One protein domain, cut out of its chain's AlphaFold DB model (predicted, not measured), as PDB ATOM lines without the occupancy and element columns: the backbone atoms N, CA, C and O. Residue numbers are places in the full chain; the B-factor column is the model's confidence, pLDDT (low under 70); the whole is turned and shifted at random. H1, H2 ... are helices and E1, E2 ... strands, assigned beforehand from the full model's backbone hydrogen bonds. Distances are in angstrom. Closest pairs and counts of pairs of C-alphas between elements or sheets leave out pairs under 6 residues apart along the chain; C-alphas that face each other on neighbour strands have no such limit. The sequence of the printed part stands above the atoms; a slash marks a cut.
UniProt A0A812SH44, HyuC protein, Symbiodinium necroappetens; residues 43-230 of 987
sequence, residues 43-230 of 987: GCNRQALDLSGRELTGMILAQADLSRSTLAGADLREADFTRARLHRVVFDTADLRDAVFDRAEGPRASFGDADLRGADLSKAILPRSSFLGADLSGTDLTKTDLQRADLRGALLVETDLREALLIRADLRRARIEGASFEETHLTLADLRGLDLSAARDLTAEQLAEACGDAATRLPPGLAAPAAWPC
ATOM      1  N   GLY A  43      78.008 108.893 111.842       85.50
ATOM      2  CA  GLY A  43      77.032 107.823 112.079       85.50
ATOM      3  C   GLY A  43      75.638 108.301 112.522       85.50
ATOM      4  O   GLY A  43      74.831 107.488 112.975       85.50
ATOM      5  N   CYS A  44      75.326 109.601 112.427       90.19
ATOM      6  CA  CYS A  44      73.992 110.118 112.725       90.19
ATOM      7  C   CYS A  44      72.949 109.532 111.766       90.19
ATOM      8  O   CYS A  44      73.054 109.715 110.562       90.19
ATOM      9  N   ASN A  45      71.897 108.899 112.289       88.12
ATOM     10  CA  ASN A  45      70.744 108.478 111.494       88.12
ATOM     11  C   ASN A  45      69.570 109.442 111.735       88.12
ATOM     12  O   ASN A  45      68.832 109.300 112.714       88.12
ATOM     13  N   ARG A  46      69.436 110.457 110.871       85.31
ATOM     14  CA  ARG A  46      68.318 111.413 110.863       85.31
ATOM     15  C   ARG A  46      67.960 111.786 109.428       85.31
ATOM     16  O   ARG A  46      68.546 112.677 108.825       85.31
ATOM     17  N   GLN A  47      66.944 111.100 108.927       89.38
ATOM     18  CA  GLN A  47      66.379 111.281 107.595       89.38
ATOM     19  C   GLN A  47      65.313 112.393 107.578       89.38
ATOM     20  O   GLN A  47      64.712 112.692 108.611       89.38
ATOM     21  N   ALA A  48      65.030 112.948 106.395       85.25
ATOM     22  CA  ALA A  48      64.003 113.973 106.160       85.25
ATOM     23  C   ALA A  48      64.120 115.233 107.050       85.25
ATOM     24  O   ALA A  48      63.116 115.777 107.513       85.25
ATOM     25  N   LEU A  49      65.348 115.700 107.291       90.94
ATOM     26  CA  LEU A  49      65.611 116.974 107.960       90.94
ATOM     27  C   LEU A  49      65.468 118.159 106.997       90.94
ATOM     28  O   LEU A  49      65.793 118.052 105.816       90.94
ATOM     29  N   ASP A  50      65.082 119.314 107.540       93.56
ATOM     30  CA  ASP A  50      65.288 120.606 106.888       93.56
ATOM     31  C   ASP A  50      66.474 121.333 107.538       93.56
ATOM     32  O   ASP A  50      66.432 121.743 108.704       93.56
ATOM     33  N   LEU A  51      67.559 121.433 106.774       95.44
ATOM     34  CA  LEU A  51      68.791 122.142 107.100       95.44
ATOM     35  C   LEU A  51      69.094 123.228 106.052       95.44
ATOM     36  O   LEU A  51      70.233 123.684 105.957       95.44
ATOM     37  N   SER A  52      68.093 123.631 105.264       95.56
ATOM     38  CA  SER A  52      68.245 124.600 104.178       95.56
ATOM     39  C   SER A  52      68.753 125.950 104.704       95.56
ATOM     40  O   SER A  52      68.342 126.403 105.776       95.56
ATOM     41  N   GLY A  53      69.659 126.596 103.967       94.38
ATOM     42  CA  GLY A  53      70.216 127.907 104.322       94.38
ATOM     43  C   GLY A  53      71.042 127.953 105.616       94.38
ATOM     44  O   GLY A  53      71.211 129.033 106.182       94.38
ATOM     45  N   ARG A  54      71.506 126.810 106.146       96.25
ATOM     46  CA  ARG A  54      72.290 126.762 107.392       96.25
ATOM     47  C   ARG A  54      73.792 126.917 107.167       96.25
ATOM     48  O   ARG A  54      74.351 126.376 106.224       96.25
ATOM     49  N   GLU A  55      74.443 127.547 108.141       97.06
ATOM     50  CA  GLU A  55      75.899 127.575 108.307       97.06
ATOM     51  C   GLU A  55      76.388 126.234 108.891       97.06
ATOM     52  O   GLU A  55      76.191 125.966 110.080       97.06
ATOM     53  N   LEU A  56      76.992 125.376 108.066       97.19
ATOM     54  CA  LEU A  56      77.421 124.003 108.390       97.19
ATOM     55  C   LEU A  56      78.874 123.714 107.935       97.19
ATOM     56  O   LEU A  56      79.272 122.556 107.816       97.19
ATOM     57  N   THR A  57      79.686 124.753 107.712       97.69
ATOM     58  CA  THR A  57      81.096 124.656 107.296       97.69
ATOM     59  C   THR A  57      81.901 123.690 108.180       97.69
ATOM     60  O   THR A  57      81.879 123.793 109.410       97.69
ATOM     61  N   GLY A  58      82.631 122.752 107.578       96.62
ATOM     62  CA  GLY A  58      83.480 121.775 108.266       96.62
ATOM     63  C   GLY A  58      82.720 120.741 109.105       96.62
ATOM     64  O   GLY A  58      83.318 120.095 109.967       96.62
ATOM     65  N   MET A  59      81.398 120.616 108.941       96.38
ATOM     66  CA  MET A  59      80.589 119.647 109.682       96.38
ATOM     67  C   MET A  59      80.955 118.209 109.284       96.38
ATOM     68  O   MET A  59      81.064 117.889 108.101       96.38
ATOM     69  N   ILE A  60      81.122 117.328 110.272       97.12
ATOM     70  CA  ILE A  60      81.493 115.928 110.044       97.12
ATOM     71  C   ILE A  60      80.216 115.087 110.030       97.12
ATOM     72  O   ILE A  60      79.535 114.932 111.043       97.12
ATOM     73  N   LEU A  61      79.896 114.550 108.860       96.38
ATOM     74  CA  LEU A  61      78.710 113.759 108.521       96.38
ATOM     75  C   LEU A  61      79.107 112.352 108.028       96.38
ATOM     76  O   LEU A  61      78.315 111.651 107.395       96.38
ATOM     77  N   ALA A  62      80.333 111.916 108.329       95.56
ATOM     78  CA  ALA A  62      80.875 110.641 107.886       95.56
ATOM     79  C   ALA A  62      80.000 109.472 108.370       95.56
ATOM     80  O   ALA A  62      79.690 109.350 109.555       95.56
ATOM     81  N   GLN A  63      79.599 108.589 107.455       92.56
ATOM     82  CA  GLN A  63      78.675 107.471 107.713       92.56
ATOM     83  C   GLN A  63      77.283 107.887 108.240       92.56
ATOM     84  O   GLN A  63      76.527 107.028 108.692       92.56
ATOM     85  N   ALA A  64      76.919 109.175 108.199       95.50
ATOM     86  CA  ALA A  64      75.578 109.625 108.559       95.50
ATOM     87  C   ALA A  64      74.548 109.207 107.497       95.50
ATOM     88  O   ALA A  64      74.848 109.161 106.306       95.50
ATOM     89  N   ASP A  65      73.317 108.940 107.920       93.19
ATOM     90  CA  ASP A  65      72.158 108.784 107.050       93.19
ATOM     91  C   ASP A  65      71.276 110.027 107.153       93.19
ATOM     92  O   ASP A  65      70.589 110.252 108.155       93.19
ATOM     93  N   LEU A  66      71.331 110.831 106.091       95.44
ATOM     94  CA  LEU A  66      70.570 112.063 105.910       95.44
ATOM     95  C   LEU A  66      69.495 111.908 104.830       95.44
ATOM     96  O   LEU A  66      68.958 112.909 104.361       95.44
ATOM     97  N   SER A  67      69.172 110.684 104.401       89.00
ATOM     98  CA  SER A  67      68.286 110.425 103.260       89.00
ATOM     99  C   SER A  67      66.993 111.252 103.295       89.00
ATOM    100  O   SER A  67      66.348 111.380 104.336       89.00
ATOM    101  N   ARG A  68      66.575 111.776 102.137       84.19
ATOM    102  CA  ARG A  68      65.395 112.646 101.948       84.19
ATOM    103  C   ARG A  68      65.445 114.006 102.667       84.19
ATOM    104  O   ARG A  68      64.416 114.673 102.726       84.19
ATOM    105  N   SER A  69      66.584 114.410 103.231       95.12
ATOM    106  CA  SER A  69      66.753 115.749 103.820       95.12
ATOM    107  C   SER A  69      66.999 116.816 102.752       95.12
ATOM    108  O   SER A  69      67.496 116.515 101.666       95.12
ATOM    109  N   THR A  70      66.715 118.073 103.084       96.94
ATOM    110  CA  THR A  70      67.156 119.242 102.313       96.94
ATOM    111  C   THR A  70      68.255 119.985 103.065       96.94
ATOM    112  O   THR A  70      68.139 120.265 104.257       96.94
ATOM    113  N   LEU A  71      69.330 120.287 102.346       98.12
ATOM    114  CA  LEU A  71      70.414 121.192 102.707       98.12
ATOM    115  C   LEU A  71      70.545 122.288 101.627       98.12
ATOM    116  O   LEU A  71      71.628 122.824 101.407       98.12
ATOM    117  N   ALA A  72      69.450 122.600 100.923       97.31
ATOM    118  CA  ALA A  72      69.441 123.576  99.840       97.31
ATOM    119  C   ALA A  72      69.927 124.953 100.328       97.31
ATOM    120  O   ALA A  72      69.478 125.446 101.366       97.31
ATOM    121  N   GLY A  73      70.867 125.564  99.607       97.25
ATOM    122  CA  GLY A  73      71.467 126.852  99.967       97.25
ATOM    123  C   GLY A  73      72.270 126.861 101.275       97.25
ATOM    124  O   GLY A  73      72.547 127.939 101.795       97.25
ATOM    125  N   ALA A  74      72.601 125.701 101.856       98.12
ATOM    126  CA  ALA A  74      73.441 125.625 103.050       98.12
ATOM    127  C   ALA A  74      74.927 125.865 102.725       98.12
ATOM    128  O   ALA A  74      75.406 125.504 101.650       98.12
ATOM    129  N   ASP A  75      75.669 126.421 103.683       98.44
ATOM    130  CA  ASP A  75      77.129 126.483 103.646       98.44
ATOM    131  C   ASP A  75      77.691 125.177 104.210       98.44
ATOM    132  O   ASP A  75      77.609 124.921 105.408       98.44
ATOM    133  N   LEU A  76      78.228 124.335 103.338       98.44
ATOM    134  CA  LEU A  76      78.758 123.002 103.618       98.44
ATOM    135  C   LEU A  76      80.226 122.885 103.180       98.44
ATOM    136  O   LEU A  76      80.724 121.787 102.924       98.44
ATOM    137  N   ARG A  77      80.933 124.016 103.100       98.56
ATOM    138  CA  ARG A  77      82.349 124.047 102.724       98.56
ATOM    139  C   ARG A  77      83.167 123.195 103.682       98.56
ATOM    140  O   ARG A  77      82.922 123.243 104.885       98.56
ATOM    141  N   GLU A  78      84.126 122.429 103.176       98.06
ATOM    142  CA  GLU A  78      84.965 121.512 103.971       98.06
ATOM    143  C   GLU A  78      84.176 120.425 104.755       98.06
ATOM    144  O   GLU A  78      84.740 119.772 105.635       98.06
ATOM    145  N   ALA A  79      82.875 120.214 104.493       98.25
ATOM    146  CA  ALA A  79      82.075 119.210 105.202       98.25
ATOM    147  C   ALA A  79      82.429 117.772 104.771       98.25
ATOM    148  O   ALA A  79      82.669 117.499 103.594       98.25
ATOM    149  N   ASP A  80      82.428 116.834 105.721       98.31
ATOM    150  CA  ASP A  80      82.825 115.438 105.497       98.31
ATOM    151  C   ASP A  80      81.605 114.507 105.437       98.31
ATOM    152  O   ASP A  80      81.084 114.077 106.460       98.31
ATOM    153  N   PHE A  81      81.174 114.159 104.232       98.31
ATOM    154  CA  PHE A  81      80.155 113.164 103.900       98.31
ATOM    155  C   PHE A  81      80.742 111.773 103.574       98.31
ATOM    156  O   PHE A  81      80.069 110.966 102.928       98.31
ATOM    157  N   THR A  82      81.972 111.443 103.992       98.06
ATOM    158  CA  THR A  82      82.613 110.145 103.694       98.06
ATOM    159  C   THR A  82      81.698 108.973 104.064       98.06
ATOM    160  O   THR A  82      81.373 108.762 105.236       98.06
ATOM    161  N   ARG A  83      81.299 108.164 103.073       92.00
ATOM    162  CA  ARG A  83      80.354 107.032 103.216       92.00
ATOM    163  C   ARG A  83      78.979 107.395 103.797       92.00
ATOM    164  O   ARG A  83      78.308 106.528 104.357       92.00
ATOM    165  N   ALA A  84      78.557 108.653 103.703       97.25
ATOM    166  CA  ALA A  84      77.216 109.065 104.099       97.25
ATOM    167  C   ALA A  84      76.151 108.484 103.151       97.25
ATOM    168  O   ALA A  84      76.388 108.315 101.953       97.25
ATOM    169  N   ARG A  85      74.955 108.220 103.682       93.81
ATOM    170  CA  ARG A  85      73.757 107.856 102.917       93.81
ATOM    171  C   ARG A  85      72.935 109.109 102.637       93.81
ATOM    172  O   ARG A  85      72.407 109.750 103.546       93.81
ATOM    173  N   LEU A  86      72.840 109.442 101.357       96.81
ATOM    174  CA  LEU A  86      72.325 110.697 100.814       96.81
ATOM    175  C   LEU A  86      71.196 110.455  99.794       96.81
ATOM    176  O   LEU A  86      70.992 111.235  98.862       96.81
ATOM    177  N   HIS A  87      70.454 109.353  99.938       90.88
ATOM    178  CA  HIS A  87      69.386 108.977  99.008       90.88
ATOM    179  C   HIS A  87      68.322 110.085  98.937       90.88
ATOM    180  O   HIS A  87      67.660 110.373  99.937       90.88
ATOM    181  N   ARG A  88      68.110 110.673  97.750       86.56
ATOM    182  CA  ARG A  88      67.196 111.818  97.541       86.56
ATOM    183  C   ARG A  88      67.473 113.038  98.439       86.56
ATOM    184  O   ARG A  88      66.526 113.697  98.859       86.56
ATOM    185  N   VAL A  89      68.731 113.315  98.780       97.31
ATOM    186  CA  VAL A  89      69.092 114.564  99.474       97.31
ATOM    187  C   VAL A  89      69.132 115.729  98.485       97.31
ATOM    188  O   VAL A  89      69.598 115.565  97.360       97.31
ATOM    189  N   VAL A  90      68.631 116.893  98.899       97.62
ATOM    190  CA  VAL A  90      68.639 118.124  98.094       97.62
ATOM    191  C   VAL A  90      69.749 119.047  98.590       97.62
ATOM    192  O   VAL A  90      69.666 119.563  99.699       97.62
ATOM    193  N   PHE A  91      70.768 119.258  97.766       98.50
ATOM    194  CA  PHE A  91      71.876 120.200  97.948       98.50
ATOM    195  C   PHE A  91      71.776 121.400  96.991       98.50
ATOM    196  O   PHE A  91      72.757 122.109  96.790       98.50
ATOM    197  N   ASP A  92      70.620 121.618  96.359       98.12
ATOM    198  CA  ASP A  92      70.452 122.665  95.348       98.12
ATOM    199  C   ASP A  92      70.877 124.041  95.895       98.12
ATOM    200  O   ASP A  92      70.497 124.424  97.003       98.12
ATOM    201  N   THR A  93      71.675 124.793  95.137       98.00
ATOM    202  CA  THR A  93      72.296 126.082  95.507       98.00
ATOM    203  C   THR A  93      73.226 126.068  96.734       98.00
ATOM    204  O   THR A  93      73.630 127.133  97.198       98.00
ATOM    205  N   ALA A  94      73.577 124.900  97.286       98.44
ATOM    206  CA  ALA A  94      74.482 124.802  98.433       98.44
ATOM    207  C   ALA A  94      75.947 125.100  98.061       98.44
ATOM    208  O   ALA A  94      76.398 124.824  96.947       98.44
ATOM    209  N   ASP A  95      76.703 125.615  99.031       98.62
ATOM    210  CA  ASP A  95      78.143 125.847  98.921       98.62
ATOM    211  C   ASP A  95      78.894 124.629  99.479       98.62
ATOM    212  O   ASP A  95      78.993 124.445 100.688       98.62
ATOM    213  N   LEU A  96      79.372 123.766  98.588       98.69
ATOM    214  CA  LEU A  96      79.998 122.466  98.851       98.69
ATOM    215  C   LEU A  96      81.506 122.469  98.545       98.69
ATOM    216  O   LEU A  96      82.102 121.413  98.316       98.69
ATOM    217  N   ARG A  97      82.139 123.646  98.516       98.69
ATOM    218  CA  ARG A  97      83.559 123.760  98.160       98.69
ATOM    219  C   ARG A  97      84.451 122.984  99.117       98.69
ATOM    220  O   ARG A  97      84.270 123.045 100.332       98.69
ATOM    221  N   ASP A  98      85.406 122.255  98.550       98.31
ATOM    222  CA  ASP A  98      86.344 121.394  99.279       98.31
ATOM    223  C   ASP A  98      85.662 120.341 100.199       98.31
ATOM    224  O   ASP A  98      86.296 119.792 101.101       98.31
ATOM    225  N   ALA A  99      84.369 120.040  99.994       98.50
ATOM    226  CA  ALA A  99      83.646 119.008 100.742       98.50
ATOM    227  C   ALA A  99      84.052 117.589 100.300       98.50
ATOM    228  O   ALA A  99      84.394 117.346  99.141       98.50
ATOM    229  N   VAL A 100      83.983 116.622 101.217       98.69
ATOM    230  CA  VAL A 100      84.433 115.240 100.990       98.69
ATOM    231  C   VAL A 100      83.241 114.294 100.939       98.69
ATOM    232  O   VAL A 100      82.491 114.174 101.894       98.69
ATOM    233  N   PHE A 101      83.094 113.566  99.843       98.44
ATOM    234  CA  PHE A 101      82.048 112.586  99.562       98.44
ATOM    235  C   PHE A 101      82.637 111.199  99.210       98.44
ATOM    236  O   PHE A 101      81.943 110.398  98.579       98.44
ATOM    237  N   ASP A 102      83.884 110.868  99.608       97.50
ATOM    238  CA  ASP A 102      84.501 109.550  99.330       97.50
ATOM    239  C   ASP A 102      83.529 108.417  99.677       97.50
ATOM    240  O   ASP A 102      83.116 108.239 100.829       97.50
ATOM    241  N   ARG A 103      83.168 107.634  98.653       87.81
ATOM    242  CA  ARG A 103      82.248 106.489  98.768       87.81
ATOM    243  C   ARG A 103      80.872 106.824  99.375       87.81
ATOM    244  O   ARG A 103      80.239 105.930  99.934       87.81
ATOM    245  N   ALA A 104      80.405 108.069  99.299       95.75
ATOM    246  CA  ALA A 104      79.042 108.430  99.689       95.75
ATOM    247  C   ALA A 104      78.006 107.778  98.753       95.75
ATOM    248  O   ALA A 104      78.241 107.632  97.553       95.75
ATOM    249  N   GLU A 105      76.844 107.403  99.284       88.88
ATOM    250  CA  GLU A 105      75.762 106.737  98.548       88.88
ATOM    251  C   GLU A 105      74.564 107.686  98.410       88.88
ATOM    252  O   GLU A 105      73.740 107.809  99.313       88.88
ATOM    253  N   GLY A 106      74.456 108.377  97.273       93.69
ATOM    254  CA  GLY A 106      73.453 109.421  97.020       93.69
ATOM    255  C   GLY A 106      72.661 109.251  95.718       93.69
ATOM    256  O   GLY A 106      72.601 110.187  94.919       93.69
ATOM    257  N   PRO A 107      72.023 108.095  95.453       76.19
ATOM    258  CA  PRO A 107      71.197 107.934  94.263       76.19
ATOM    259  C   PRO A 107      70.012 108.912  94.297       76.19
ATOM    260  O   PRO A 107      69.266 108.979  95.283       76.19
ATOM    261  N   ARG A 108      69.817 109.650  93.196       84.06
ATOM    262  CA  ARG A 108      68.868 110.780  93.102       84.06
ATOM    263  C   ARG A 108      69.095 111.912  94.115       84.06
ATOM    264  O   ARG A 108      68.150 112.635  94.412       84.06
ATOM    265  N   ALA A 109      70.311 112.090  94.633       94.38
ATOM    266  CA  ALA A 109      70.677 113.380  95.214       94.38
ATOM    267  C   ALA A 109      70.580 114.483  94.140       94.38
ATOM    268  O   ALA A 109      70.819 114.223  92.957       94.38
ATOM    269  N   SER A 110      70.195 115.687  94.548       97.19
ATOM    270  CA  SER A 110      70.136 116.867  93.686       97.19
ATOM    271  C   SER A 110      71.184 117.871  94.146       97.19
ATOM    272  O   SER A 110      71.317 118.102  95.342       97.19
ATOM    273  N   PHE A 111      71.937 118.415  93.202       98.50
ATOM    274  CA  PHE A 111      73.016 119.386  93.370       98.50
ATOM    275  C   PHE A 111      72.810 120.558  92.390       98.50
ATOM    276  O   PHE A 111      73.770 121.099  91.848       98.50
ATOM    277  N   GLY A 112      71.554 120.898  92.079       96.75
ATOM    278  CA  GLY A 112      71.212 121.904  91.074       96.75
ATOM    279  C   GLY A 112      71.772 123.276  91.445       96.75
ATOM    280  O   GLY A 112      71.561 123.732  92.564       96.75
ATOM    281  N   ASP A 113      72.515 123.910  90.540       97.56
ATOM    282  CA  ASP A 113      73.208 125.191  90.755       97.56
ATOM    283  C   ASP A 113      74.109 125.237  92.022       97.56
ATOM    284  O   ASP A 113      74.379 126.311  92.561       97.56
ATOM    285  N   ALA A 114      74.568 124.083  92.526       98.38
ATOM    286  CA  ALA A 114      75.450 123.991  93.695       98.38
ATOM    287  C   ALA A 114      76.932 124.231  93.337       98.38
ATOM    288  O   ALA A 114      77.370 123.962  92.217       98.38
ATOM    289  N   ASP A 115      77.722 124.699  94.304       98.69
ATOM    290  CA  ASP A 115      79.151 125.007  94.147       98.69
ATOM    291  C   ASP A 115      80.014 123.897  94.768       98.69
ATOM    292  O   ASP A 115      80.247 123.895  95.971       98.69
ATOM    293  N   LEU A 116      80.482 122.939  93.962       98.62
ATOM    294  CA  LEU A 116      81.284 121.781  94.388       98.62
ATOM    295  C   LEU A 116      82.782 121.940  94.071       98.62
ATOM    296  O   LEU A 116      83.508 120.944  93.950       98.62
ATOM    297  N   ARG A 117      83.274 123.172  93.894       98.62
ATOM    298  CA  ARG A 117      84.666 123.394  93.470       98.62
ATOM    299  C   ARG A 117      85.659 122.801  94.470       98.62
ATOM    300  O   ARG A 117      85.561 123.050  95.668       98.62
ATOM    301  N   GLY A 118      86.609 122.014  93.968       97.88
ATOM    302  CA  GLY A 118      87.610 121.316  94.789       97.88
ATOM    303  C   GLY A 118      87.094 120.135  95.627       97.88
ATOM    304  O   GLY A 118      87.889 119.516  96.330       97.88
ATOM    305  N   ALA A 119      85.801 119.794  95.568       98.62
ATOM    306  CA  ALA A 119      85.240 118.681  96.336       98.62
ATOM    307  C   ALA A 119      85.793 117.304  95.896       98.62
ATOM    308  O   ALA A 119      86.115 117.087  94.726       98.62
ATOM    309  N   ASP A 120      85.858 116.348  96.827       98.56
ATOM    310  CA  ASP A 120      86.242 114.951  96.570       98.56
ATOM    311  C   ASP A 120      84.995 114.066  96.518       98.56
ATOM    312  O   ASP A 120      84.493 113.634  97.549       98.56
ATOM    313  N   LEU A 121      84.483 113.771  95.325       98.50
ATOM    314  CA  LEU A 121      83.379 112.831  95.099       98.50
ATOM    315  C   LEU A 121      83.883 111.426  94.714       98.50
ATOM    316  O   LEU A 121      83.102 110.574  94.285       98.50
ATOM    317  N   SER A 122      85.177 111.139  94.886       97.31
ATOM    318  CA  SER A 122      85.797 109.931  94.352       97.31
ATOM    319  C   SER A 122      85.174 108.646  94.912       97.31
ATOM    320  O   SER A 122      85.067 108.419  96.122       97.31
ATOM    321  N   LYS A 123      84.836 107.710  94.019       94.19
ATOM    322  CA  LYS A 123      84.149 106.439  94.322       94.19
ATOM    323  C   LYS A 123      82.736 106.606  94.911       94.19
ATOM    324  O   LYS A 123      82.210 105.622  95.434       94.19
ATOM    325  N   ALA A 124      82.127 107.794  94.873       97.06
ATOM    326  CA  ALA A 124      80.738 107.970  95.298       97.06
ATOM    327  C   ALA A 124      79.763 107.246  94.348       97.06
ATOM    328  O   ALA A 124      80.056 107.013  93.172       97.06
ATOM    329  N   ILE A 125      78.593 106.875  94.867       90.88
ATOM    330  CA  ILE A 125      77.539 106.168  94.137       90.88
ATOM    331  C   ILE A 125      76.339 107.106  94.003       90.88
ATOM    332  O   ILE A 125      75.492 107.193  94.894       90.88
ATOM    333  N   LEU A 126      76.276 107.825  92.882       95.88
ATOM    334  CA  LEU A 126      75.324 108.906  92.614       95.88
ATOM    335  C   LEU A 126      74.473 108.669  91.337       95.88
ATOM    336  O   LEU A 126      74.217 109.621  90.594       95.88
ATOM    337  N   PRO A 127      73.974 107.451  91.033       81.94
ATOM    338  CA  PRO A 127      73.204 107.222  89.813       81.94
ATOM    339  C   PRO A 127      71.863 107.968  89.844       81.94
ATOM    340  O   PRO A 127      71.177 108.031  90.874       81.94
ATOM    341  N   ARG A 128      71.447 108.486  88.681       84.50
ATOM    342  CA  ARG A 128      70.255 109.338  88.497       84.50
ATOM    343  C   ARG A 128      70.246 110.608  89.374       84.50
ATOM    344  O   ARG A 128      69.168 111.098  89.704       84.50
ATOM    345  N   SER A 129      71.405 111.100  89.808       92.88
ATOM    346  CA  SER A 129      71.530 112.405  90.475       92.88
ATOM    347  C   SER A 129      71.351 113.566  89.489       92.88
ATOM    348  O   SER A 129      71.491 113.388  88.278       92.88
ATOM    349  N   SER A 130      71.025 114.748  90.012       96.81
ATOM    350  CA  SER A 130      71.007 115.999  89.248       96.81
ATOM    351  C   SER A 130      72.195 116.865  89.647       96.81
ATOM    352  O   SER A 130      72.404 117.102  90.829       96.81
ATOM    353  N   PHE A 131      72.926 117.358  88.658       98.31
ATOM    354  CA  PHE A 131      73.986 118.363  88.727       98.31
ATOM    355  C   PHE A 131      73.682 119.517  87.753       98.31
ATOM    356  O   PHE A 131      74.590 120.180  87.254       98.31
ATOM    357  N   LEU A 132      72.400 119.728  87.429       96.38
ATOM    358  CA  LEU A 132      71.931 120.770  86.515       96.38
ATOM    359  C   LEU A 132      72.506 122.138  86.931       96.38
ATOM    360  O   LEU A 132      72.202 122.615  88.018       96.38
ATOM    361  N   GLY A 133      73.348 122.745  86.093       96.06
ATOM    362  CA  GLY A 133      73.981 124.047  86.368       96.06
ATOM    363  C   GLY A 133      75.085 124.071  87.442       96.06
ATOM    364  O   GLY A 133      75.653 125.133  87.686       96.06
ATOM    365  N   ALA A 134      75.434 122.935  88.056       98.38
ATOM    366  CA  ALA A 134      76.410 122.868  89.151       98.38
ATOM    367  C   ALA A 134      77.843 123.253  88.727       98.38
ATOM    368  O   ALA A 134      78.279 122.933  87.617       98.38
ATOM    369  N   ASP A 135      78.616 123.865  89.630       98.62
ATOM    370  CA  ASP A 135      80.046 124.127  89.430       98.62
ATOM    371  C   ASP A 135      80.892 122.977  90.004       98.62
ATOM    372  O   ASP A 135      81.081 122.866  91.213       98.62
ATOM    373  N   LEU A 136      81.398 122.112  89.122       98.44
ATOM    374  CA  LEU A 136      82.257 120.955  89.416       98.44
ATOM    375  C   LEU A 136      83.737 121.252  89.086       98.44
ATOM    376  O   LEU A 136      84.518 120.343  88.766       98.44
ATOM    377  N   SER A 137      84.144 122.528  89.085       98.38
ATOM    378  CA  SER A 137      85.501 122.906  88.678       98.38
ATOM    379  C   SER A 137      86.550 122.429  89.691       98.38
ATOM    380  O   SER A 137      86.519 122.791  90.868       98.38
ATOM    381  N   GLY A 138      87.511 121.627  89.232       97.88
ATOM    382  CA  GLY A 138      88.552 121.016  90.063       97.88
ATOM    383  C   GLY A 138      88.068 119.895  90.992       97.88
ATOM    384  O   GLY A 138      88.828 119.483  91.863       97.88
ATOM    385  N   THR A 139      86.829 119.416  90.842       98.56
ATOM    386  CA  THR A 139      86.272 118.296  91.622       98.56
ATOM    387  C   THR A 139      86.930 116.961  91.231       98.56
ATOM    388  O   THR A 139      87.104 116.677  90.040       98.56
ATOM    389  N   ASP A 140      87.246 116.111  92.213       98.50
ATOM    390  CA  ASP A 140      87.635 114.711  91.982       98.50
ATOM    391  C   ASP A 140      86.368 113.852  91.839       98.50
ATOM    392  O   ASP A 140      85.602 113.690  92.784       98.50
ATOM    393  N   LEU A 141      86.128 113.310  90.644       98.44
ATOM    394  CA  LEU A 141      85.047 112.370  90.341       98.44
ATOM    395  C   LEU A 141      85.598 110.976  89.987       98.44
ATOM    396  O   LEU A 141      84.891 110.163  89.378       98.44
ATOM    397  N   THR A 142      86.826 110.643  90.389       97.69
ATOM    398  CA  THR A 142      87.460 109.380  90.005       97.69
ATOM    399  C   THR A 142      86.672 108.163  90.492       97.69
ATOM    400  O   THR A 142      86.290 108.058  91.658       97.69
ATOM    401  N   LYS A 143      86.422 107.203  89.592       94.12
ATOM    402  CA  LYS A 143      85.645 105.967  89.846       94.12
ATOM    403  C   LYS A 143      84.205 106.201  90.348       94.12
ATOM    404  O   LYS A 143      83.626 105.299  90.953       94.12
ATOM    405  N   THR A 144      83.633 107.389  90.146       97.44
ATOM    406  CA  THR A 144      82.267 107.727  90.598       97.44
ATOM    407  C   THR A 144      81.213 107.062  89.717       97.44
ATOM    408  O   THR A 144      81.346 107.053  88.491       97.44
ATOM    409  N   ASP A 145      80.138 106.544  90.314       93.50
ATOM    410  CA  ASP A 145      78.948 106.126  89.570       93.50
ATOM    411  C   ASP A 145      78.019 107.328  89.340       93.50
ATOM    412  O   ASP A 145      77.364 107.811  90.264       93.50
ATOM    413  N   LEU A 146      77.969 107.798  88.094       96.62
ATOM    414  CA  LEU A 146      77.104 108.871  87.599       96.62
ATOM    415  C   LEU A 146      76.121 108.335  86.540       96.62
ATOM    416  O   LEU A 146      75.691 109.063  85.640       96.62
ATOM    417  N   GLN A 147      75.761 107.049  86.603       91.31
ATOM    418  CA  GLN A 147      74.907 106.437  85.589       91.31
ATOM    419  C   GLN A 147      73.541 107.130  85.543       91.31
ATOM    420  O   GLN A 147      72.824 107.205  86.547       91.31
ATOM    421  N   ARG A 148      73.142 107.597  84.353       85.56
ATOM    422  CA  ARG A 148      71.924 108.395  84.120       85.56
ATOM    423  C   ARG A 148      71.858 109.708  84.920       85.56
ATOM    424  O   ARG A 148      70.751 110.167  85.195       85.56
ATOM    425  N   ALA A 149      72.990 110.277  85.338       92.00
ATOM    426  CA  ALA A 149      73.015 111.599  85.961       92.00
ATOM    427  C   ALA A 149      72.672 112.706  84.946       92.00
ATOM    428  O   ALA A 149      72.997 112.598  83.761       92.00
ATOM    429  N   ASP A 150      72.027 113.769  85.420       95.38
ATOM    430  CA  ASP A 150      71.768 114.989  84.654       95.38
ATOM    431  C   ASP A 150      72.865 116.014  84.955       95.38
ATOM    432  O   ASP A 150      72.893 116.593  86.033       95.38
ATOM    433  N   LEU A 151      73.790 116.212  84.018       98.00
ATOM    434  CA  LEU A 151      74.926 117.139  84.104       98.00
ATOM    435  C   LEU A 151      74.727 118.346  83.171       98.00
ATOM    436  O   LEU A 151      75.689 119.029  82.805       98.00
ATOM    437  N   ARG A 152      73.490 118.613  82.731       97.12
ATOM    438  CA  ARG A 152      73.217 119.690  81.776       97.12
ATOM    439  C   ARG A 152      73.623 121.045  82.348       97.12
ATOM    440  O   ARG A 152      73.305 121.381  83.483       97.12
ATOM    441  N   GLY A 153      74.320 121.851  81.554       95.62
ATOM    442  CA  GLY A 153      74.770 123.182  81.980       95.62
ATOM    443  C   GLY A 153      75.858 123.213  83.065       95.62
ATOM    444  O   GLY A 153      76.320 124.304  83.379       95.62
ATOM    445  N   ALA A 154      76.288 122.067  83.607       98.06
ATOM    446  CA  ALA A 154      77.313 122.011  84.647       98.06
ATOM    447  C   ALA A 154      78.680 122.519  84.148       98.06
ATOM    448  O   ALA A 154      79.006 122.411  82.959       98.06
ATOM    449  N   LEU A 155      79.501 123.047  85.056       98.25
ATOM    450  CA  LEU A 155      80.862 123.504  84.775       98.25
ATOM    451  C   LEU A 155      81.863 122.424  85.195       98.25
ATOM    452  O   LEU A 155      82.080 122.211  86.380       98.25
ATOM    453  N   LEU A 156      82.488 121.750  84.229       97.69
ATOM    454  CA  LEU A 156      83.514 120.731  84.449       97.69
ATOM    455  C   LEU A 156      84.885 121.254  83.986       97.69
ATOM    456  O   LEU A 156      85.429 120.831  82.958       97.69
ATOM    457  N   VAL A 157      85.417 122.246  84.708       97.56
ATOM    458  CA  VAL A 157      86.732 122.849  84.427       97.56
ATOM    459  C   VAL A 157      87.803 122.177  85.288       97.56
ATOM    460  O   VAL A 157      87.724 122.220  86.509       97.56
ATOM    461  N   GLU A 158      88.809 121.554  84.672       97.56
ATOM    462  CA  GLU A 158      89.863 120.759  85.337       97.56
ATOM    463  C   GLU A 158      89.339 119.636  86.267       97.56
ATOM    464  O   GLU A 158      90.035 119.186  87.175       97.56
ATOM    465  N   THR A 159      88.115 119.162  86.026       98.19
ATOM    466  CA  THR A 159      87.473 118.052  86.750       98.19
ATOM    467  C   THR A 159      88.119 116.704  86.413       98.19
ATOM    468  O   THR A 159      88.444 116.425  85.255       98.19
ATOM    469  N   ASP A 160      88.266 115.827  87.404       98.06
ATOM    470  CA  ASP A 160      88.882 114.511  87.224       98.06
ATOM    471  C   ASP A 160      87.821 113.402  87.098       98.06
ATOM    472  O   ASP A 160      87.281 112.941  88.098       98.06
ATOM    473  N   LEU A 161      87.500 112.963  85.874       98.12
ATOM    474  CA  LEU A 161      86.491 111.922  85.607       98.12
ATOM    475  C   LEU A 161      87.106 110.520  85.433       98.12
ATOM    476  O   LEU A 161      86.447 109.622  84.890       98.12
ATOM    477  N   ARG A 162      88.361 110.298  85.852       98.31
ATOM    478  CA  ARG A 162      89.066 109.042  85.547       98.31
ATOM    479  C   ARG A 162      88.354 107.815  86.103       98.31
ATOM    480  O   ARG A 162      87.964 107.775  87.269       98.31
ATOM    481  N   GLU A 163      88.180 106.801  85.263       96.88
ATOM    482  CA  GLU A 163      87.417 105.578  85.562       96.88
ATOM    483  C   GLU A 163      85.933 105.796  85.968       96.88
ATOM    484  O   GLU A 163      85.283 104.855  86.425       96.88
ATOM    485  N   ALA A 164      85.363 107.001  85.825       97.00
ATOM    486  CA  ALA A 164      83.969 107.278  86.197       97.00
ATOM    487  C   ALA A 164      82.951 106.592  85.260       97.00
ATOM    488  O   ALA A 164      83.233 106.323  84.088       97.00
ATOM    489  N   LEU A 165      81.741 106.329  85.765       92.31
ATOM    490  CA  LEU A 165      80.649 105.688  85.026       92.31
ATOM    491  C   LEU A 165      79.584 106.716  84.625       92.31
ATOM    492  O   LEU A 165      78.685 107.016  85.404       92.31
ATOM    493  N   LEU A 166      79.639 107.212  83.390       96.12
ATOM    494  CA  LEU A 166      78.688 108.181  82.817       96.12
ATOM    495  C   LEU A 166      77.672 107.513  81.868       96.12
ATOM    496  O   LEU A 166      77.129 108.144  80.961       96.12
ATOM    497  N   ILE A 167      77.396 106.218  82.058       88.94
ATOM    498  CA  ILE A 167      76.500 105.443  81.186       88.94
ATOM    499  C   ILE A 167      75.107 106.089  81.172       88.94
ATOM    500  O   ILE A 167      74.458 106.204  82.216       88.94
ATOM    501  N   ARG A 168      74.630 106.484  79.984       86.94
ATOM    502  CA  ARG A 168      73.376 107.238  79.768       86.94
ATOM    503  C   ARG A 168      73.266 108.576  80.531       86.94
ATOM    504  O   ARG A 168      72.147 109.035  80.749       86.94
ATOM    505  N   ALA A 169      74.369 109.184  80.970       91.56
ATOM    506  CA  ALA A 169      74.345 110.527  81.557       91.56
ATOM    507  C   ALA A 169      74.069 111.602  80.486       91.56
ATOM    508  O   ALA A 169      74.420 111.415  79.319       91.56
ATOM    509  N   ASP A 170      73.460 112.724  80.870       93.81
ATOM    510  CA  ASP A 170      73.149 113.843  79.970       93.81
ATOM    511  C   ASP A 170      74.085 115.025  80.244       93.81
ATOM    512  O   ASP A 170      73.964 115.677  81.275       93.81
ATOM    513  N   LEU A 171      75.028 115.298  79.336       96.88
ATOM    514  CA  LEU A 171      76.015 116.376  79.468       96.88
ATOM    515  C   LEU A 171      75.707 117.556  78.525       96.88
ATOM    516  O   LEU A 171      76.559 118.419  78.291       96.88
ATOM    517  N   ARG A 172      74.498 117.627  77.944       93.81
ATOM    518  CA  ARG A 172      74.152 118.684  76.980       93.81
ATOM    519  C   ARG A 172      74.278 120.069  77.616       93.81
ATOM    520  O   ARG A 172      73.746 120.332  78.690       93.81
ATOM    521  N   ARG A 173      74.916 121.001  76.901       93.75
ATOM    522  CA  ARG A 173      75.198 122.381  77.357       93.75
ATOM    523  C   ARG A 173      76.156 122.500  78.553       93.75
ATOM    524  O   ARG A 173      76.352 123.622  79.007       93.75
ATOM    525  N   ALA A 174      76.742 121.412  79.057       96.75
ATOM    526  CA  ALA A 174      77.829 121.514  80.030       96.75
ATOM    527  C   ALA A 174      79.018 122.300  79.439       96.75
ATOM    528  O   ALA A 174      79.186 122.375  78.217       96.75
ATOM    529  N   ARG A 175      79.862 122.882  80.291       96.88
ATOM    530  CA  ARG A 175      81.138 123.485  79.886       96.88
ATOM    531  C   ARG A 175      82.269 122.573  80.325       96.88
ATOM    532  O   ARG A 175      82.433 122.366  81.519       96.88
ATOM    533  N   ILE A 176      83.067 122.084  79.380       95.50
ATOM    534  CA  ILE A 176      84.195 121.194  79.668       95.50
ATOM    535  C   ILE A 176      85.491 121.843  79.193       95.50
ATOM    536  O   ILE A 176      85.638 122.190  78.024       95.50
ATOM    537  N   GLU A 177      86.435 122.024  80.112       94.69
ATOM    538  CA  GLU A 177      87.719 122.672  79.836       94.69
ATOM    539  C   GLU A 177      88.791 122.026  80.715       94.69
ATOM    540  O   GLU A 177      88.742 122.138  81.932       94.69
ATOM    541  N   GLY A 178      89.723 121.276  80.128       93.81
ATOM    542  CA  GLY A 178      90.785 120.603  80.881       93.81
ATOM    543  C   GLY A 178      90.363 119.357  81.672       93.81
ATOM    544  O   GLY A 178      91.233 118.723  82.257       93.81
ATOM    545  N   ALA A 179      89.090 118.947  81.684       96.69
ATOM    546  CA  ALA A 179      88.678 117.722  82.381       96.69
ATOM    547  C   ALA A 179      89.334 116.457  81.786       96.69
ATOM    548  O   ALA A 179      89.456 116.344  80.562       96.69
ATOM    549  N   SER A 180      89.743 115.505  82.635       96.88
ATOM    550  CA  SER A 180      90.371 114.237  82.213       96.88
ATOM    551  C   SER A 180      89.351 113.108  82.104       96.88
ATOM    552  O   SER A 180      88.613 112.857  83.053       96.88
ATOM    553  N   PHE A 181      89.347 112.421  80.958       97.38
ATOM    554  CA  PHE A 181      88.458 111.301  80.635       97.38
ATOM    555  C   PHE A 181      89.176 109.932  80.597       97.38
ATOM    556  O   PHE A 181      88.658 108.987  80.003       97.38
ATOM    557  N   GLU A 182      90.369 109.788  81.195       96.81
ATOM    558  CA  GLU A 182      91.123 108.518  81.165       96.81
ATOM    559  C   GLU A 182      90.280 107.362  81.761       96.81
ATOM    560  O   GLU A 182      89.832 107.407  82.905       96.81
ATOM    561  N   GLU A 183      90.013 106.329  80.950       95.31
ATOM    562  CA  GLU A 183      89.174 105.160  81.283       95.31
ATOM    563  C   GLU A 183      87.712 105.473  81.722       95.31
ATOM    564  O   GLU A 183      87.022 104.619  82.281       95.31
ATOM    565  N   THR A 184      87.187 106.676  81.458       97.19
ATOM    566  CA  THR A 184      85.773 107.032  81.707       97.19
ATOM    567  C   THR A 184      84.812 106.251  80.796       97.19
ATOM    568  O   THR A 184      85.028 106.150  79.587       97.19
ATOM    569  N   HIS A 185      83.701 105.745  81.335       93.12
ATOM    570  CA  HIS A 185      82.708 104.973  80.576       93.12
ATOM    571  C   HIS A 185      81.570 105.873  80.072       93.12
ATOM    572  O   HIS A 185      80.733 106.315  80.859       93.12
ATOM    573  N   LEU A 186      81.513 106.116  78.757       94.81
ATOM    574  CA  LEU A 186      80.562 107.036  78.106       94.81
ATOM    575  C   LEU A 186      79.420 106.334  77.344       94.81
ATOM    576  O   LEU A 186      78.766 106.955  76.505       94.81
ATOM    577  N   THR A 187      79.150 105.052  77.607       88.62
ATOM    578  CA  THR A 187      78.152 104.269  76.860       88.62
ATOM    579  C   THR A 187      76.766 104.932  76.883       88.62
ATOM    580  O   THR A 187      76.122 105.036  77.928       88.62
ATOM    581  N   LEU A 188      76.279 105.356  75.712       86.38
ATOM    582  CA  LEU A 188      75.039 106.114  75.506       86.38
ATOM    583  C   LEU A 188      74.958 107.460  76.260       86.38
ATOM    584  O   LEU A 188      73.856 107.971  76.451       86.38
ATOM    585  N   ALA A 189      76.085 108.040  76.689       92.62
ATOM    586  CA  ALA A 189      76.126 109.391  77.251       92.62
ATOM    587  C   ALA A 189      75.788 110.443  76.178       92.62
ATOM    588  O   ALA A 189      76.230 110.324  75.032       92.62
ATOM    589  N   ASP A 190      75.019 111.472  76.534       92.62
ATOM    590  CA  ASP A 190      74.594 112.530  75.615       92.62
ATOM    591  C   ASP A 190      75.590 113.698  75.615       92.62
ATOM    592  O   ASP A 190      75.671 114.479  76.564       92.62
ATOM    593  N   LEU A 191      76.356 113.795  74.530       94.94
ATOM    594  CA  LEU A 191      77.413 114.778  74.278       94.94
ATOM    595  C   LEU A 191      77.022 115.758  73.152       94.94
ATOM    596  O   LEU A 191      77.880 116.454  72.599       94.94
ATOM    597  N   ARG A 192      75.747 115.782  72.736       93.69
ATOM    598  CA  ARG A 192      75.273 116.578  71.588       93.69
ATOM    599  C   ARG A 192      75.467 118.078  71.823       93.69
ATOM    600  O   ARG A 192      75.085 118.610  72.866       93.69
ATOM    601  N   GLY A 193      76.083 118.762  70.854       90.88
ATOM    602  CA  GLY A 193      76.416 120.188  70.941       90.88
ATOM    603  C   GLY A 193      77.484 120.581  71.973       90.88
ATOM    604  O   GLY A 193      77.661 121.774  72.217       90.88
ATOM    605  N   LEU A 194      78.177 119.618  72.590       94.88
ATOM    606  CA  LEU A 194      79.179 119.861  73.632       94.88
ATOM    607  C   LEU A 194      80.542 120.265  73.040       94.88
ATOM    608  O   LEU A 194      80.991 119.681  72.054       94.88
ATOM    609  N   ASP A 195      81.233 121.230  73.651       95.88
ATOM    610  CA  ASP A 195      82.625 121.533  73.297       95.88
ATOM    611  C   ASP A 195      83.578 120.698  74.162       95.88
ATOM    612  O   ASP A 195      83.760 120.975  75.344       95.88
ATOM    613  N   LEU A 196      84.165 119.655  73.569       95.44
ATOM    614  CA  LEU A 196      85.186 118.803  74.182       95.44
ATOM    615  C   LEU A 196      86.591 119.138  73.658       95.44
ATOM    616  O   LEU A 196      87.521 118.376  73.900       95.44
ATOM    617  N   SER A 197      86.795 120.242  72.929       95.19
ATOM    618  CA  SER A 197      88.087 120.532  72.275       95.19
ATOM    619  C   SER A 197      89.269 120.691  73.242       95.19
ATOM    620  O   SER A 197      90.416 120.489  72.834       95.19
ATOM    621  N   ALA A 198      88.989 120.997  74.512       94.94
ATOM    622  CA  ALA A 198      89.950 121.085  75.610       94.94
ATOM    623  C   ALA A 198      89.886 119.894  76.597       94.94
ATOM    624  O   ALA A 198      90.524 119.952  77.647       94.94
ATOM    625  N   ALA A 199      89.125 118.833  76.305       95.56
ATOM    626  CA  ALA A 199      89.096 117.624  77.130       95.56
ATOM    627  C   ALA A 199      90.414 116.838  77.006       95.56
ATOM    628  O   ALA A 199      90.991 116.730  75.918       95.56
ATOM    629  N   ARG A 200      90.884 116.272  78.120       96.44
ATOM    630  CA  ARG A 200      92.094 115.445  78.200       96.44
ATOM    631  C   ARG A 200      91.737 113.959  78.175       96.44
ATOM    632  O   ARG A 200      90.673 113.559  78.639       96.44
ATOM    633  N   ASP A 201      92.648 113.154  77.634       95.25
ATOM    634  CA  ASP A 201      92.663 111.684  77.735       95.25
ATOM    635  C   ASP A 201      91.450 110.932  77.135       95.25
ATOM    636  O   ASP A 201      91.302 109.727  77.324       95.25
ATOM    637  N   LEU A 202      90.617 111.629  76.356       95.31
ATOM    638  CA  LEU A 202      89.470 111.075  75.633       95.31
ATOM    639  C   LEU A 202      89.922 110.229  74.425       95.31
ATOM    640  O   LEU A 202      90.808 110.638  73.670       95.31
ATOM    641  N   THR A 203      89.291 109.074  74.199       95.69
ATOM    642  CA  THR A 203      89.644 108.122  73.129       95.69
ATOM    643  C   THR A 203      88.565 107.993  72.049       95.69
ATOM    644  O   THR A 203      87.412 108.400  72.215       95.69
ATOM    645  N   ALA A 204      88.932 107.407  70.904       92.94
ATOM    646  CA  ALA A 204      87.990 107.145  69.814       92.94
ATOM    647  C   ALA A 204      86.973 106.051  70.187       92.94
ATOM    648  O   ALA A 204      85.818 106.108  69.768       92.94
ATOM    649  N   GLU A 205      87.391 105.083  71.001       90.31
ATOM    650  CA  GLU A 205      86.572 103.992  71.522       90.31
ATOM    651  C   GLU A 205      85.473 104.522  72.458       90.31
ATOM    652  O   GLU A 205      84.303 104.193  72.274       90.31
ATOM    653  N   GLN A 206      85.818 105.415  73.394       94.62
ATOM    654  CA  GLN A 206      84.844 106.064  74.281       94.62
ATOM    655  C   GLN A 206      83.814 106.890  73.499       94.62
ATOM    656  O   GLN A 206      82.619 106.842  73.793       94.62
ATOM    657  N   LEU A 207      84.265 107.620  72.472       93.81
ATOM    658  CA  LEU A 207      83.385 108.387  71.588       93.81
ATOM    659  C   LEU A 207      82.435 107.488  70.787       93.81
ATOM    660  O   LEU A 207      81.273 107.851  70.610       93.81
ATOM    661  N   ALA A 208      82.901 106.326  70.319       90.12
ATOM    662  CA  ALA A 208      82.097 105.384  69.540       90.12
ATOM    663  C   ALA A 208      80.919 104.785  70.329       90.12
ATOM    664  O   ALA A 208      79.919 104.400  69.723       90.12
ATOM    665  N   GLU A 209      81.011 104.730  71.662       87.44
ATOM    666  CA  GLU A 209      79.903 104.303  72.519       87.44
ATOM    667  C   GLU A 209      78.969 105.446  72.955       87.44
ATOM    668  O   GLU A 209      77.857 105.173  73.415       87.44
ATOM    669  N   ALA A 210      79.393 106.705  72.822       91.88
ATOM    670  CA  ALA A 210      78.641 107.892  73.224       91.88
ATOM    671  C   ALA A 210      77.753 108.449  72.095       91.88
ATOM    672  O   ALA A 210      77.888 108.084  70.925       91.88
ATOM    673  N   CYS A 211      76.864 109.385  72.432       89.38
ATOM    674  CA  CYS A 211      75.974 110.062  71.490       89.38
ATOM    675  C   CYS A 211      76.309 111.551  71.356       89.38
ATOM    676  O   CYS A 211      75.880 112.363  72.168       89.38
ATOM    677  N   GLY A 212      77.029 111.919  70.298       91.12
ATOM    678  CA  GLY A 212      77.237 113.310  69.882       91.12
ATOM    679  C   GLY A 212      76.524 113.644  68.571       91.12
ATOM    680  O   GLY A 212      75.763 112.838  68.027       91.12
ATOM    681  N   ASP A 213      76.761 114.850  68.060       91.00
ATOM    682  CA  ASP A 213      76.243 115.331  66.777       91.00
ATOM    683  C   ASP A 213      77.273 116.208  66.035       91.00
ATOM    684  O   ASP A 213      78.437 116.293  66.415       91.00
ATOM    685  N   ALA A 214      76.854 116.856  64.943       88.31
ATOM    686  CA  ALA A 214      77.719 117.732  64.147       88.31
ATOM    687  C   ALA A 214      78.082 119.067  64.836       88.31
ATOM    688  O   ALA A 214      78.910 119.809  64.307       88.31
ATOM    689  N   ALA A 215      77.458 119.396  65.973       91.25
ATOM    690  CA  ALA A 215      77.795 120.560  66.787       91.25
ATOM    691  C   ALA A 215      78.760 120.207  67.935       91.25
ATOM    692  O   ALA A 215      79.445 121.104  68.432       91.25
ATOM    693  N   THR A 216      78.863 118.928  68.318       94.69
ATOM    694  CA  THR A 216      79.883 118.429  69.250       94.69
ATOM    695  C   THR A 216      81.292 118.676  68.692       94.69
ATOM    696  O   THR A 216      81.644 118.188  67.615       94.69
ATOM    697  N   ARG A 217      82.130 119.421  69.420       95.94
ATOM    698  CA  ARG A 217      83.537 119.666  69.051       95.94
ATOM    699  C   ARG A 217      84.439 118.696  69.794       95.94
ATOM    700  O   ARG A 217      84.209 118.447  70.969       95.94
ATOM    701  N   LEU A 218      85.466 118.175  69.128       95.62
ATOM    702  CA  LEU A 218      86.353 117.141  69.673       95.62
ATOM    703  C   LEU A 218      87.799 117.642  69.843       95.62
ATOM    704  O   LEU A 218      88.199 118.578  69.141       95.62
ATOM    705  N   PRO A 219      88.597 117.011  70.729       94.75
ATOM    706  CA  PRO A 219      90.034 117.246  70.836       94.75
ATOM    707  C   PRO A 219      90.782 117.090  69.497       94.75
ATOM    708  O   PRO A 219      90.410 116.247  68.670       94.75
ATOM    709  N   PRO A 220      91.883 117.837  69.275       91.50
ATOM    710  CA  PRO A 220      92.721 117.678  68.090       91.50
ATOM    711  C   PRO A 220      93.220 116.235  67.912       91.50
ATOM    712  O   PRO A 220      93.899 115.690  68.777       91.50
ATOM    713  N   GLY A 221      92.927 115.636  66.755       89.56
ATOM    714  CA  GLY A 221      93.329 114.265  66.415       89.56
ATOM    715  C   GLY A 221      92.224 113.214  66.556       89.56
ATOM    716  O   GLY A 221      92.385 112.119  66.019       89.56
ATOM    717  N   LEU A 222      91.093 113.547  67.185       93.62
ATOM    718  CA  LEU A 222      89.893 112.706  67.197       93.62
ATOM    719  C   LEU A 222      88.921 113.121  66.082       93.62
ATOM    720  O   LEU A 222      88.860 114.282  65.679       93.62
ATOM    721  N   ALA A 223      88.158 112.154  65.576       90.62
ATOM    722  CA  ALA A 223      87.139 112.351  64.549       90.62
ATOM    723  C   ALA A 223      85.779 111.861  65.057       90.62
ATOM    724  O   ALA A 223      85.716 110.920  65.848       90.62
ATOM    725  N   ALA A 224      84.696 112.484  64.588       90.00
ATOM    726  CA  ALA A 224      83.343 112.078  64.952       90.00
ATOM    727  C   ALA A 224      83.058 110.634  64.475       90.00
ATOM    728  O   ALA A 224      83.289 110.335  63.297       90.00
ATOM    729  N   PRO A 225      82.556 109.741  65.348       90.62
ATOM    730  CA  PRO A 225      82.127 108.400  64.966       90.62
ATOM    731  C   PRO A 225      81.082 108.407  63.846       90.62
ATOM    732  O   PRO A 225      80.165 109.225  63.833       90.62
ATOM    733  N   ALA A 226      81.152 107.428  62.939       83.56
ATOM    734  CA  ALA A 226      80.202 107.299  61.826       83.56
ATOM    735  C   ALA A 226      78.749 107.006  62.264       83.56
ATOM    736  O   ALA A 226      77.830 107.122  61.457       83.56
ATOM    737  N   ALA A 227      78.548 106.619  63.526       79.19
ATOM    738  CA  ALA A 227      77.238 106.409  64.136       79.19
ATOM    739  C   ALA A 227      76.610 107.700  64.708       79.19
ATOM    740  O   ALA A 227      75.514 107.647  65.262       79.19
ATOM    741  N   TRP A 228      77.289 108.849  64.594       87.50
ATOM    742  CA  TRP A 228      76.740 110.155  64.956       87.50
ATOM    743  C   TRP A 228      76.069 110.834  63.740       87.50
ATOM    744  O   TRP A 228      76.599 110.761  62.630       87.50
ATOM    745  N   PRO A 229      74.945 111.553  63.926       76.56
ATOM    746  CA  PRO A 229      74.213 111.702  65.179       76.56
ATOM    747  C   PRO A 229      73.465 110.418  65.557       76.56
ATOM    748  O   PRO A 229      72.892 109.749  64.696       76.56
ATOM    749  N   CYS A 230      73.415 110.112  66.857       69.94
ATOM    750  CA  CYS A 230      72.490 109.096  67.362       69.94
ATOM    751  C   CYS A 230      71.047 109.433  66.933       69.94
ATOM    752  O   CYS A 230      70.707 110.621  66.843       69.94
TER     753      CYS A 230
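This is residues 43 to 230 of the 987 residues of the protein "HyuC protein" of Symbiodinium necroappetens (UniProt A0A812SH44). A chain with little regular structure is wound in stacked turns, a rod-shaped solenoid, with E1 and E2 side by side on successive turns and H1 near one end. The printed part has 188 residues; its named elements, in the order E1, E2, H1, hold only 12 of them. E1 and E2 make a two-stranded parallel sheet, and the class is mixed. The whole is compact by its radius of gyration of the C-alphas, 16.2 A, and spans 51 by 21 by 21 A.

E1 is residues 155 to 157, 5.9 A long, beginning at C-alpha 155 (80.862, 123.504, 84.775). E2 is residues 175 to 177, 6.6 A. H1 is residues 204 to 209, 9.0 A, ending at C-alpha 209 (79.903, 104.303, 72.519).

E1 and E2 are parallel neighbours at 3 degrees; C-alphas 156 and 176 face each other at 4.9 A. N 156 and O 175, 2.8 A apart, are within hydrogen-bond range. E1 and H1 are apart. In H1 every O i to N i+4 pair is within hydrogen-bond range.

The C-alphas farthest apart, of Cys 44 and Ala 226, are 51.4 A apart. The printed part has no cut. The links E1 to E2 and E2 to H1 are long. Mean pLDDT of the printed part is 94.3; residue 230 is under 70.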